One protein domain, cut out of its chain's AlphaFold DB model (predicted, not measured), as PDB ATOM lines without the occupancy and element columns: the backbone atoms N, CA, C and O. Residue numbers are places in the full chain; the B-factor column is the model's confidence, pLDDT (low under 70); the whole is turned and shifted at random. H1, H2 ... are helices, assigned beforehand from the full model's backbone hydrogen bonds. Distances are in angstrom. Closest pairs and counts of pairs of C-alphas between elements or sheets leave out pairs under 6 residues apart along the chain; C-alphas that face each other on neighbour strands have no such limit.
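Overview. This is residues 142 to 204 and 225 to 249 of the 511 residues of an uncharacterized protein of Leishmania guyanensis (UniProt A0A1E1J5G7). Helices H1 and H2 make a long hairpin, with short H3 packed across H2 and tiny H4 beside it. Four named helices, H1 to H4, hold 57 of 88 printed residues: all helix. It is compact, radius of gyration of the C-alphas 13.7 A, spanning 43 by 33 by 21 A.

Along the chain. Find C-alpha 146 at (51.434, 7.288, 27.926); from there H1 runs 36.2 A to C-alpha 171 at (42.431, 29.507, 54.994). H2 is residues 177 to 194, 25.8 A; H3 is 231 to 239, 12.2 A; H4 is 244 to 247, 5.3 A.

Arrangement. H2, the hub, touches H1 opposite ways at a shallow 0 degrees; C-alphas 155 and 191 are closest, 5.8 A. It touches H3 at 68 degrees, only just steep; C-alphas 189 and 239 are closest, 4.5 A. Every O i to N i+4 pair is within hydrogen-bond range in H2 and H3, 19 of 22 in H1.

Size, cuts and confidence. Residues 205 to 224 are cut out, with 24.9 A between C-alphas 204 and 225; residues 198 to 204 are under pLDDT 70.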
ATOM      1  N   ALA A 142      39.366   9.684  22.787       71.06
ATOM      2  CA  ALA A 142      40.480   8.773  22.542       71.06
ATOM      3  C   ALA A 142      41.232   8.443  23.846       71.06
ATOM      4  O   ALA A 142      41.362   9.320  24.708       71.06
ATOM      5  N   PRO A 143      41.761   7.213  23.999       76.00
ATOM      6  CA  PRO A 143      42.561   6.844  25.161       76.00
ATOM      7  C   PRO A 143      43.806   7.735  25.280       76.00
ATOM      8  O   PRO A 143      44.390   8.167  24.282       76.00
ATOM      9  N   LEU A 144      44.209   8.024  26.519       80.00
ATOM     10  CA  LEU A 144      45.397   8.824  26.806       80.00
ATOM     11  C   LEU A 144      46.647   8.107  26.292       80.00
ATOM     12  O   LEU A 144      46.885   6.940  26.603       80.00
ATOM     13  N   THR A 145      47.479   8.834  25.551       88.00
ATOM     14  CA  THR A 145      48.850   8.380  25.291       88.00
ATOM     15  C   THR A 145      49.624   8.312  26.611       88.00
ATOM     16  O   THR A 145      49.319   9.046  27.552       88.00
ATOM     17  N   PHE A 146      50.646   7.455  26.697       90.12
ATOM     18  CA  PHE A 146      51.434   7.288  27.926       90.12
ATOM     19  C   PHE A 146      52.012   8.616  28.448       90.12
ATOM     20  O   PHE A 146      51.959   8.897  29.643       90.12
ATOM     21  N   SER A 147      52.494   9.479  27.548       89.75
ATOM     22  CA  SER A 147      53.016  10.802  27.905       89.75
ATOM     23  C   SER A 147      51.935  11.722  28.483       89.75
ATOM     24  O   SER A 147      52.184  12.424  29.463       89.75
ATOM     25  N   GLN A 148      50.721  11.689  27.932       86.12
ATOM     26  CA  GLN A 148      49.583  12.444  28.462       86.12
ATOM     27  C   GLN A 148      49.081  11.874  29.790       86.12
ATOM     28  O   GLN A 148      48.668  12.649  30.645       86.12
ATOM     29  N   ALA A 149      49.150  10.555  29.990       85.38
ATOM     30  CA  ALA A 149      48.826   9.916  31.263       85.38
ATOM     31  C   ALA A 149      49.825  10.303  32.368       85.38
ATOM     32  O   ALA A 149      49.427  10.609  33.487       85.38
ATOM     33  N   LEU A 150      51.123  10.363  32.052       91.44
ATOM     34  CA  LEU A 150      52.129  10.850  32.996       91.44
ATOM     35  C   LEU A 150      51.898  12.331  33.323       91.44
ATOM     36  O   LEU A 150      51.912  12.720  34.491       91.44
ATOM     37  N   ARG A 151      51.636  13.157  32.304       91.75
ATOM     38  CA  ARG A 151      51.340  14.581  32.501       91.75
ATOM     39  C   ARG A 151      50.071  14.782  33.333       91.75
ATOM     40  O   ARG A 151      50.066  15.640  34.214       91.75
ATOM     41  N   SER A 152      49.031  13.978  33.110       89.38
ATOM     42  CA  SER A 152      47.793  14.042  33.889       89.38
ATOM     43  C   SER A 152      47.978  13.602  35.332       89.38
ATOM     44  O   SER A 152      47.465  14.273  36.226       89.38
ATOM     45  N   ALA A 153      48.780  12.566  35.582       92.06
ATOM     46  CA  ALA A 153      49.148  12.158  36.932       92.06
ATOM     47  C   ALA A 153      49.911  13.268  37.673       92.06
ATOM     48  O   ALA A 153      49.569  13.595  38.807       92.06
ATOM     49  N   MET A 154      50.887  13.910  37.022       95.00
ATOM     50  CA  MET A 154      51.632  15.030  37.614       95.00
ATOM     51  C   MET A 154      50.715  16.218  37.931       95.00
ATOM     52  O   MET A 154      50.766  16.766  39.031       95.00
ATOM     53  N   CYS A 155      49.818  16.576  37.010       95.44
ATOM     54  CA  CYS A 155      48.821  17.624  37.232       95.44
ATOM     55  C   CYS A 155      47.868  17.294  38.387       95.44
ATOM     56  O   CYS A 155      47.528  18.175  39.173       95.44
ATOM     57  N   PHE A 156      47.465  16.030  38.521       94.12
ATOM     58  CA  PHE A 156      46.624  15.576  39.623       94.12
ATOM     59  C   PHE A 156      47.334  15.701  40.978       94.12
ATOM     60  O   PHE A 156      46.725  16.143  41.952       94.12
ATOM     61  N   VAL A 157      48.632  15.390  41.046       96.00
ATOM     62  CA  VAL A 157      49.437  15.603  42.261       96.00
ATOM     63  C   VAL A 157      49.508  17.089  42.619       96.00
ATOM     64  O   VAL A 157      49.286  17.443  43.777       96.00
ATOM     65  N   ILE A 158      49.747  17.969  41.639       96.00
ATOM     66  CA  ILE A 158      49.741  19.427  41.855       96.00
ATOM     67  C   ILE A 158      48.368  19.885  42.358       96.00
ATOM     68  O   ILE A 158      48.289  20.643  43.323       96.00
ATOM     69  N   TYR A 159      47.283  19.388  41.761       95.81
ATOM     70  CA  TYR A 159      45.926  19.661  42.224       95.81
ATOM     71  C   TYR A 159      45.735  19.245  43.690       95.81
ATOM     72  O   TYR A 159      45.300  20.065  44.494       95.81
ATOM     73  N   LEU A 160      46.106  18.019  44.078       95.56
ATOM     74  CA  LEU A 160      45.978  17.565  45.468       95.56
ATOM     75  C   LEU A 160      46.762  18.464  46.431       95.56
ATOM     76  O   LEU A 160      46.226  18.891  47.453       95.56
ATOM     77  N   LEU A 161      48.000  18.812  46.085       95.94
ATOM     78  CA  LEU A 161      48.830  19.686  46.911       95.94
ATOM     79  C   LEU A 161      48.222  21.089  47.038       95.94
ATOM     80  O   LEU A 161      48.057  21.587  48.148       95.94
ATOM     81  N   CYS A 162      47.841  21.726  45.932       95.75
ATOM     82  CA  CYS A 162      47.382  23.115  45.934       95.75
ATOM     83  C   CYS A 162      45.934  23.273  46.423       95.75
ATOM     84  O   CYS A 162      45.649  24.136  47.254       95.75
ATOM     85  N   PHE A 163      45.014  22.433  45.946       94.00
ATOM     86  CA  PHE A 163      43.581  22.546  46.236       94.00
ATOM     87  C   PHE A 163      43.168  21.840  47.518       94.00
ATOM     88  O   PHE A 163      42.271  22.322  48.205       94.00
ATOM     89  N   ARG A 164      43.791  20.706  47.854       93.94
ATOM     90  CA  ARG A 164      43.369  19.898  49.007       93.94
ATOM     91  C   ARG A 164      44.254  20.076  50.233       93.94
ATOM     92  O   ARG A 164      43.744  19.899  51.331       93.94
ATOM     93  N   VAL A 165      45.525  20.458  50.079       94.12
ATOM     94  CA  VAL A 165      46.444  20.652  51.219       94.12
ATOM     95  C   VAL A 165      46.701  22.134  51.500       94.12
ATOM     96  O   VAL A 165      46.391  22.613  52.587       94.12
ATOM     97  N   LEU A 166      47.221  22.884  50.528       92.12
ATOM     98  CA  LEU A 166      47.583  24.296  50.697       92.12
ATOM     99  C   LEU A 166      46.363  25.193  50.913       92.12
ATOM    100  O   LEU A 166      46.387  26.043  51.792       92.12
ATOM    101  N   SER A 167      45.291  25.005  50.147       89.94
ATOM    102  CA  SER A 167      44.079  25.831  50.231       89.94
ATOM    103  C   SER A 167      43.434  25.839  51.638       89.94
ATOM    104  O   SER A 167      43.207  26.932  52.166       89.94
ATOM    105  N   PRO A 168      43.220  24.694  52.323       88.19
ATOM    106  CA  PRO A 168      42.792  24.699  53.724       88.19
ATOM    107  C   PRO A 168      43.819  25.312  54.681       88.19
ATOM    108  O   PRO A 168      43.423  26.048  55.580       88.19
ATOM    109  N   LEU A 169      45.117  25.045  54.492       89.94
ATOM    110  CA  LEU A 169      46.171  25.601  55.352       89.94
ATOM    111  C   LEU A 169      46.223  27.127  55.270       89.94
ATOM    112  O   LEU A 169      46.319  27.795  56.295       89.94
ATOM    113  N   LEU A 170      46.106  27.676  54.062       87.44
ATOM    114  CA  LEU A 170      46.042  29.115  53.841       87.44
ATOM    115  C   LEU A 170      44.802  29.701  54.489       87.44
ATOM    116  O   LEU A 170      44.892  30.737  55.120       87.44
ATOM    117  N   SER A 171      43.674  28.999  54.428       85.44
ATOM    118  CA  SER A 171      42.431  29.507  54.994       85.44
ATOM    119  C   SER A 171      42.409  29.687  56.513       85.44
ATOM    120  O   SER A 171      41.497  30.332  57.021       85.44
ATOM    121  N   VAL A 172      43.386  29.123  57.230       88.31
ATOM    122  CA  VAL A 172      43.599  29.383  58.663       88.31
ATOM    123  C   VAL A 172      44.170  30.792  58.888       88.31
ATOM    124  O   VAL A 172      44.094  31.331  59.987       88.31
ATOM    125  N   TRP A 173      44.726  31.414  57.851       90.38
ATOM    126  CA  TRP A 173      45.266  32.762  57.884       90.38
ATOM    127  C   TRP A 173      44.159  33.764  57.518       90.38
ATOM    128  O   TRP A 173      43.782  33.872  56.352       90.38
ATOM    129  N   ASN A 174      43.633  34.491  58.512       66.38
ATOM    130  CA  ASN A 174      42.395  35.289  58.404       66.38
ATOM    131  C   ASN A 174      42.356  36.339  57.269       66.38
ATOM    132  O   ASN A 174      41.272  36.705  56.838       66.38
ATOM    133  N   ASP A 175      43.491  36.737  56.691       81.06
ATOM    134  CA  ASP A 175      43.539  37.719  55.593       81.06
ATOM    135  C   ASP A 175      43.798  37.107  54.203       81.06
ATOM    136  O   ASP A 175      43.996  37.819  53.213       81.06
ATOM    137  N   SER A 176      43.836  35.777  54.076       80.12
ATOM    138  CA  SER A 176      44.329  35.139  52.851       80.12
ATOM    139  C   SER A 176      43.258  34.805  51.814       80.12
ATOM    140  O   SER A 176      43.603  34.201  50.800       80.12
ATOM    141  N   ALA A 177      41.980  35.136  52.020       81.06
ATOM    142  CA  ALA A 177      40.901  34.690  51.124       81.06
ATOM    143  C   ALA A 177      41.144  35.107  49.659       81.06
ATOM    144  O   ALA A 177      41.038  34.292  48.738       81.06
ATOM    145  N   GLY A 178      41.581  36.351  49.439       86.00
ATOM    146  CA  GLY A 178      41.949  36.834  48.105       86.00
ATOM    147  C   GLY A 178      43.200  36.151  47.540       86.00
ATOM    148  O   GLY A 178      43.282  35.900  46.337       86.00
ATOM    149  N   TRP A 179      44.169  35.814  48.394       86.31
ATOM    150  CA  TRP A 179      45.399  35.138  47.975       86.31
ATOM    151  C   TRP A 179      45.146  33.674  47.605       86.31
ATOM    152  O   TRP A 179      45.643  33.206  46.585       86.31
ATOM    153  N   GLN A 180      44.299  32.985  48.370       90.88
ATOM    154  CA  GLN A 180      43.846  31.622  48.111       90.88
ATOM    155  C   GLN A 180      43.171  31.522  46.740       90.88
ATOM    156  O   GLN A 180      43.564  30.683  45.932       90.88
ATOM    157  N   ALA A 181      42.223  32.417  46.444       89.94
ATOM    158  CA  ALA A 181      41.535  32.438  45.155       89.94
ATOM    159  C   ALA A 181      42.502  32.691  43.982       89.94
ATOM    160  O   ALA A 181      42.419  32.023  42.952       89.94
ATOM    161  N   ARG A 182      43.467  33.611  44.145       90.88
ATOM    162  CA  ARG A 182      44.501  33.890  43.130       90.88
ATOM    163  C   ARG A 182      45.449  32.713  42.918       90.88
ATOM    164  O   ARG A 182      45.777  32.410  41.774       90.88
ATOM    165  N   LEU A 183      45.870  32.049  43.994       92.88
ATOM    166  CA  LEU A 183      46.714  30.859  43.924       92.88
ATOM    167  C   LEU A 183      45.981  29.734  43.191       92.88
ATOM    168  O   LEU A 183      46.526  29.167  42.248       92.88
ATOM    169  N   GLN A 184      44.738  29.445  43.584       93.88
ATOM    170  CA  GLN A 184      43.913  28.423  42.940       93.88
ATOM    171  C   GLN A 184      43.695  28.738  41.461       93.88
ATOM    172  O   GLN A 184      43.860  27.846  40.636       93.88
ATOM    173  N   HIS A 185      43.415  29.995  41.108       93.50
ATOM    174  CA  HIS A 185      43.305  30.416  39.713       93.50
ATOM    175  C   HIS A 185      44.602  30.201  38.934       93.50
ATOM    176  O   HIS A 185      44.592  29.550  37.895       93.50
ATOM    177  N   SER A 186      45.728  30.702  39.445       94.88
ATOM    178  CA  SER A 186      47.018  30.604  38.760       94.88
ATOM    179  C   SER A 186      47.442  29.150  38.546       94.88
ATOM    180  O   SER A 186      47.825  28.780  37.436       94.88
ATOM    181  N   VAL A 187      47.308  28.309  39.575       95.94
ATOM    182  CA  VAL A 187      47.604  26.874  39.478       95.94
ATOM    183  C   VAL A 187      46.638  26.189  38.514       95.94
ATOM    184  O   VAL A 187      47.060  25.369  37.704       95.94
ATOM    185  N   ALA A 188      45.351  26.532  38.559       94.25
ATOM    186  CA  ALA A 188      44.365  25.958  37.658       94.25
ATOM    187  C   ALA A 188      44.634  26.301  36.189       94.25
ATOM    188  O   ALA A 188      44.522  25.415  35.345       94.25
ATOM    189  N   VAL A 189      45.032  27.541  35.884       91.38
ATOM    190  CA  VAL A 189      45.430  27.960  34.529       91.38
ATOM    191  C   VAL A 189      46.620  27.130  34.048       91.38
ATOM    192  O   VAL A 189      46.548  26.543  32.973       91.38
ATOM    193  N   GLN A 190      47.660  26.978  34.872       94.50
ATOM    194  CA  GLN A 190      48.829  26.160  34.520       94.50
ATOM    195  C   GLN A 190      48.470  24.689  34.288       94.50
ATOM    196  O   GLN A 190      48.954  24.073  33.339       94.50
ATOM    197  N   ILE A 191      47.613  24.113  35.135       93.44
ATOM    198  CA  ILE A 191      47.143  22.737  34.957       93.44
ATOM    199  C   ILE A 191      46.325  22.617  33.663       93.44
ATOM    200  O   ILE A 191      46.521  21.667  32.906       93.44
ATOM    201  N   ALA A 192      45.423  23.562  33.390       89.81
ATOM    202  CA  ALA A 192      44.598  23.555  32.187       89.81
ATOM    203  C   ALA A 192      45.450  23.647  30.910       89.81
ATOM    204  O   ALA A 192      45.235  22.866  29.979       89.81
ATOM    205  N   GLU A 193      46.453  24.529  30.900       89.44
ATOM    206  CA  GLU A 193      47.435  24.660  29.819       89.44
ATOM    207  C   GLU A 193      48.253  23.377  29.636       89.44
ATOM    208  O   GLU A 193      48.353  22.861  28.522       89.44
ATOM    209  N   ALA A 194      48.788  22.806  30.721       90.06
ATOM    210  CA  ALA A 194      49.600  21.592  30.665       90.06
ATOM    211  C   ALA A 194      48.812  20.397  30.113       90.06
ATOM    212  O   ALA A 194      49.311  19.631  29.283       90.06
ATOM    213  N   LEU A 195      47.566  20.234  30.551       85.88
ATOM    214  CA  LEU A 195      46.682  19.169  30.083       85.88
ATOM    215  C   LEU A 195      46.144  19.406  28.669       85.88
ATOM    216  O   LEU A 195      45.441  18.537  28.145       85.88
ATOM    217  N   GLU A 196      46.470  20.553  28.057       82.81
ATOM    218  CA  GLU A 196      45.916  21.007  26.781       82.81
ATOM    219  C   GLU A 196      44.385  20.929  26.795       82.81
ATOM    220  O   GLU A 196      43.735  20.624  25.788       82.81
ATOM    221  N   ILE A 197      43.787  21.172  27.966       71.00
ATOM    222  CA  ILE A 197      42.347  21.322  28.056       71.00
ATOM    223  C   ILE A 197      42.094  22.622  27.316       71.00
ATOM    224  O   ILE A 197      42.433  23.696  27.805       71.00
ATOM    225  N   LYS A 198      41.555  22.514  26.097       55.38
ATOM    226  CA  LYS A 198      41.084  23.658  25.320       55.38
ATOM    227  C   LYS A 198      39.935  24.296  26.088       55.38
ATOM    228  O   LYS A 198      38.777  24.062  25.771       55.38
ATOM    229  N   VAL A 199      40.258  25.068  27.115       55.25
ATOM    230  CA  VAL A 199      39.388  26.061  27.717       55.25
ATOM    231  C   VAL A 199      39.778  27.351  27.004       55.25
ATOM    232  O   VAL A 199      40.581  28.135  27.496       55.25
ATOM    233  N   LEU A 200      39.317  27.511  25.756       43.06
ATOM    234  CA  LEU A 200      39.437  28.777  25.030       43.06
ATOM    235  C   LEU A 200      38.557  29.796  25.760       43.06
ATOM    236  O   LEU A 200      37.400  30.013  25.421       43.06
ATOM    237  N   LEU A 201      39.095  30.366  26.832       42.94
ATOM    238  CA  LEU A 201      38.487  31.441  27.597       42.94
ATOM    239  C   LEU A 201      38.970  32.742  26.982       42.94
ATOM    240  O   LEU A 201      39.786  33.460  27.555       42.94
ATOM    241  N   THR A 202      38.497  33.033  25.774       34.66
ATOM    242  CA  THR A 202      38.613  34.390  25.258       34.66
ATOM    243  C   THR A 202      37.784  35.269  26.178       34.66
ATOM    244  O   THR A 202      36.553  35.203  26.179       34.66
ATOM    245  N   VAL A 203      38.466  36.065  27.000       36.81
ATOM    246  CA  VAL A 203      37.866  37.229  27.638       36.81
ATOM    247  C   VAL A 203      37.424  38.112  26.483       36.81
ATOM    248  O   VAL A 203      38.234  38.802  25.874       36.81
ATOM    249  N   GLN A 204      36.148  38.024  26.114       35.88
ATOM    250  CA  GLN A 204      35.532  39.081  25.336       35.88
ATOM    251  C   GLN A 204      35.617  40.285  26.267       35.88
ATOM    252  O   GLN A 204      34.929  40.302  27.291       35.88
ATOM    253  N   THR A 225      28.134  27.312  45.011       56.03
ATOM    254  CA  THR A 225      28.576  25.959  45.339       56.03
ATOM    255  C   THR A 225      28.843  25.206  44.042       56.03
ATOM    256  O   THR A 225      27.909  24.777  43.366       56.03
ATOM    257  N   LEU A 226      30.118  25.051  43.681       66.94
ATOM    258  CA  LEU A 226      30.518  24.125  42.626       66.94
ATOM    259  C   LEU A 226      30.515  22.705  43.201       66.94
ATOM    260  O   LEU A 226      31.345  22.384  44.050       66.94
ATOM    261  N   ASN A 227      29.611  21.849  42.729       66.44
ATOM    262  CA  ASN A 227      29.647  20.420  43.036       66.44
ATOM    263  C   ASN A 227      30.404  19.682  41.923       66.44
ATOM    264  O   ASN A 227      29.794  19.087  41.039       66.44
ATOM    265  N   ALA A 228      31.733  19.806  41.925       71.38
ATOM    266  CA  ALA A 228      32.581  19.125  40.953       71.38
ATOM    267  C   ALA A 228      32.591  17.616  41.235       71.38
ATOM    268  O   ALA A 228      32.990  17.179  42.317       71.38
ATOM    269  N   THR A 229      32.182  16.822  40.251       69.50
ATOM    270  CA  THR A 229      32.251  15.356  40.301       69.50
ATOM    271  C   THR A 229      33.666  14.861  40.015       69.50
ATOM    272  O   THR A 229      34.096  13.838  40.550       69.50
ATOM    273  N   HIS A 230      34.425  15.626  39.224       77.25
ATOM    274  CA  HIS A 230      35.797  15.312  38.853       77.25
ATOM    275  C   HIS A 230      36.739  16.490  39.133       77.25
ATOM    276  O   HIS A 230      36.397  17.651  38.918       77.25
ATOM    277  N   TRP A 231      37.976  16.211  39.555       88.38
ATOM    278  CA  TRP A 231      38.963  17.255  39.880       88.38
ATOM    279  C   TRP A 231      39.265  18.192  38.700       88.38
ATOM    280  O   TRP A 231      39.569  19.364  38.894       88.38
ATOM    281  N   ILE A 232      39.141  17.685  37.469       84.94
ATOM    282  CA  ILE A 232      39.328  18.476  36.246       84.94
ATOM    283  C   ILE A 232      38.224  19.534  36.097       84.94
ATOM    284  O   ILE A 232      38.497  20.617  35.592       84.94
ATOM    285  N   GLU A 233      36.999  19.264  36.558       82.06
ATOM    286  CA  GLU A 233      35.902  20.245  36.549       82.06
ATOM    287  C   GLU A 233      36.204  21.396  37.505       82.06
ATOM    288  O   GLU A 233      36.044  22.562  37.147       82.06
ATOM    289  N   GLU A 234      36.716  21.075  38.696       89.88
ATOM    290  CA  GLU A 234      37.161  22.075  39.665       89.88
ATOM    291  C   GLU A 234      38.312  22.912  39.095       89.88
ATOM    292  O   GLU A 234      38.249  24.140  39.115       89.88
ATOM    293  N   VAL A 235      39.324  22.273  38.502       90.75
ATOM    294  CA  VAL A 235      40.416  22.979  37.819       90.75
ATOM    295  C   VAL A 235      39.882  23.853  36.681       90.75
ATOM    296  O   VAL A 235      40.244  25.020  36.600       90.75
ATOM    297  N   GLY A 236      38.990  23.349  35.829       85.25
ATOM    298  CA  GLY A 236      38.399  24.121  34.734       85.25
ATOM    299  C   GLY A 236      37.615  25.341  35.225       85.25
ATOM    300  O   GLY A 236      37.740  26.428  34.661       85.25
ATOM    301  N   PHE A 237      36.864  25.192  36.319       85.69
ATOM    302  CA  PHE A 237      36.147  26.289  36.967       85.69
ATOM    303  C   PHE A 237      37.097  27.354  37.527       85.69
ATOM    304  O   PHE A 237      36.883  28.549  37.321       85.69
ATOM    305  N   TRP A 238      38.166  26.947  38.213       91.50
ATOM    306  CA  TRP A 238      39.150  27.884  38.756       91.50
ATOM    307  C   TRP A 238      40.031  28.514  37.680       91.50
ATOM    308  O   TRP A 238      40.424  29.663  37.842       91.50
ATOM    309  N   ALA A 239      40.289  27.828  36.566       89.75
ATOM    310  CA  ALA A 239      41.017  28.374  35.421       89.75
ATOM    311  C   ALA A 239      40.202  29.433  34.653       89.75
ATOM    312  O   ALA A 239      40.775  30.246  33.933       89.75
ATOM    313  N   CYS A 240      38.874  29.454  34.813       83.06
ATOM    314  CA  CYS A 240      37.996  30.414  34.151       83.06
ATOM    315  C   CYS A 240      38.260  31.860  34.634       83.06
ATOM    316  O   CYS A 240      37.989  32.164  35.796       83.06
ATOM    317  N   PRO A 241      38.703  32.803  33.773       81.56
ATOM    318  CA  PRO A 241      38.905  34.206  34.147       81.56
ATOM    319  C   PRO A 241      37.590  34.920  34.489       81.56
ATOM    320  O   PRO A 241      37.580  35.935  35.186       81.56
ATOM    321  N   ASN A 242      36.459  34.384  34.020       74.94
ATOM    322  CA  ASN A 242      35.126  34.879  34.354       74.94
ATOM    323  C   ASN A 242      34.578  34.292  35.657       74.94
ATOM    324  O   ASN A 242      33.435  34.586  36.008       74.94
ATOM    325  N   ASN A 243      35.367  33.494  36.383       79.06
ATOM    326  CA  ASN A 243      34.951  32.947  37.659       79.06
ATOM    327  C   ASN A 243      34.623  34.100  38.635       79.06
ATOM    328  O   ASN A 243      35.494  34.913  38.962       79.06
ATOM    329  N   PRO A 244      33.367  34.195  39.103       73.38
ATOM    330  CA  PRO A 244      32.925  35.286  39.967       73.38
ATOM    331  C   PRO A 244      33.679  35.339  41.301       73.38
ATOM    332  O   PRO A 244      33.820  36.425  41.858       73.38
ATOM    333  N   LEU A 245      34.234  34.215  41.772       81.44
ATOM    334  CA  LEU A 245      35.032  34.161  43.001       81.44
ATOM    335  C   LEU A 245      36.361  34.924  42.877       81.44
ATOM    336  O   LEU A 245      36.902  35.384  43.879       81.44
ATOM    337  N   LEU A 246      36.871  35.120  41.656       82.81
ATOM    338  CA  LEU A 246      38.099  35.883  41.402       82.81
ATOM    339  C   LEU A 246      37.868  37.393  41.415       82.81
ATOM    340  O   LEU A 246      38.807  38.168  41.594       82.81
ATOM    341  N   ARG A 247      36.616  37.824  41.227       76.44
ATOM    342  CA  ARG A 247      36.234  39.236  41.119       76.44
ATOM    343  C   ARG A 247      35.882  39.875  42.459       76.44
ATOM    344  O   ARG A 247      35.332  40.976  42.450       76.44
ATOM    345  N   HIS A 248      36.232  39.255  43.590       65.44
ATOM    346  CA  HIS A 248      36.262  39.953  44.876       65.44
ATOM    347  C   HIS A 248      37.338  41.041  44.822       65.44
ATOM    348  O   HIS A 248      38.502  40.869  45.184       65.44
ATOM    349  N   ARG A 249      36.927  42.168  44.249       52.22
ATOM    350  CA  ARG A 249      37.694  43.385  44.088       52.22
ATOM    351  C   ARG A 249      38.051  43.832  45.494       52.22
ATOM    352  O   ARG A 249      37.159  44.071  46.301       52.22
TER     353      ARG A 249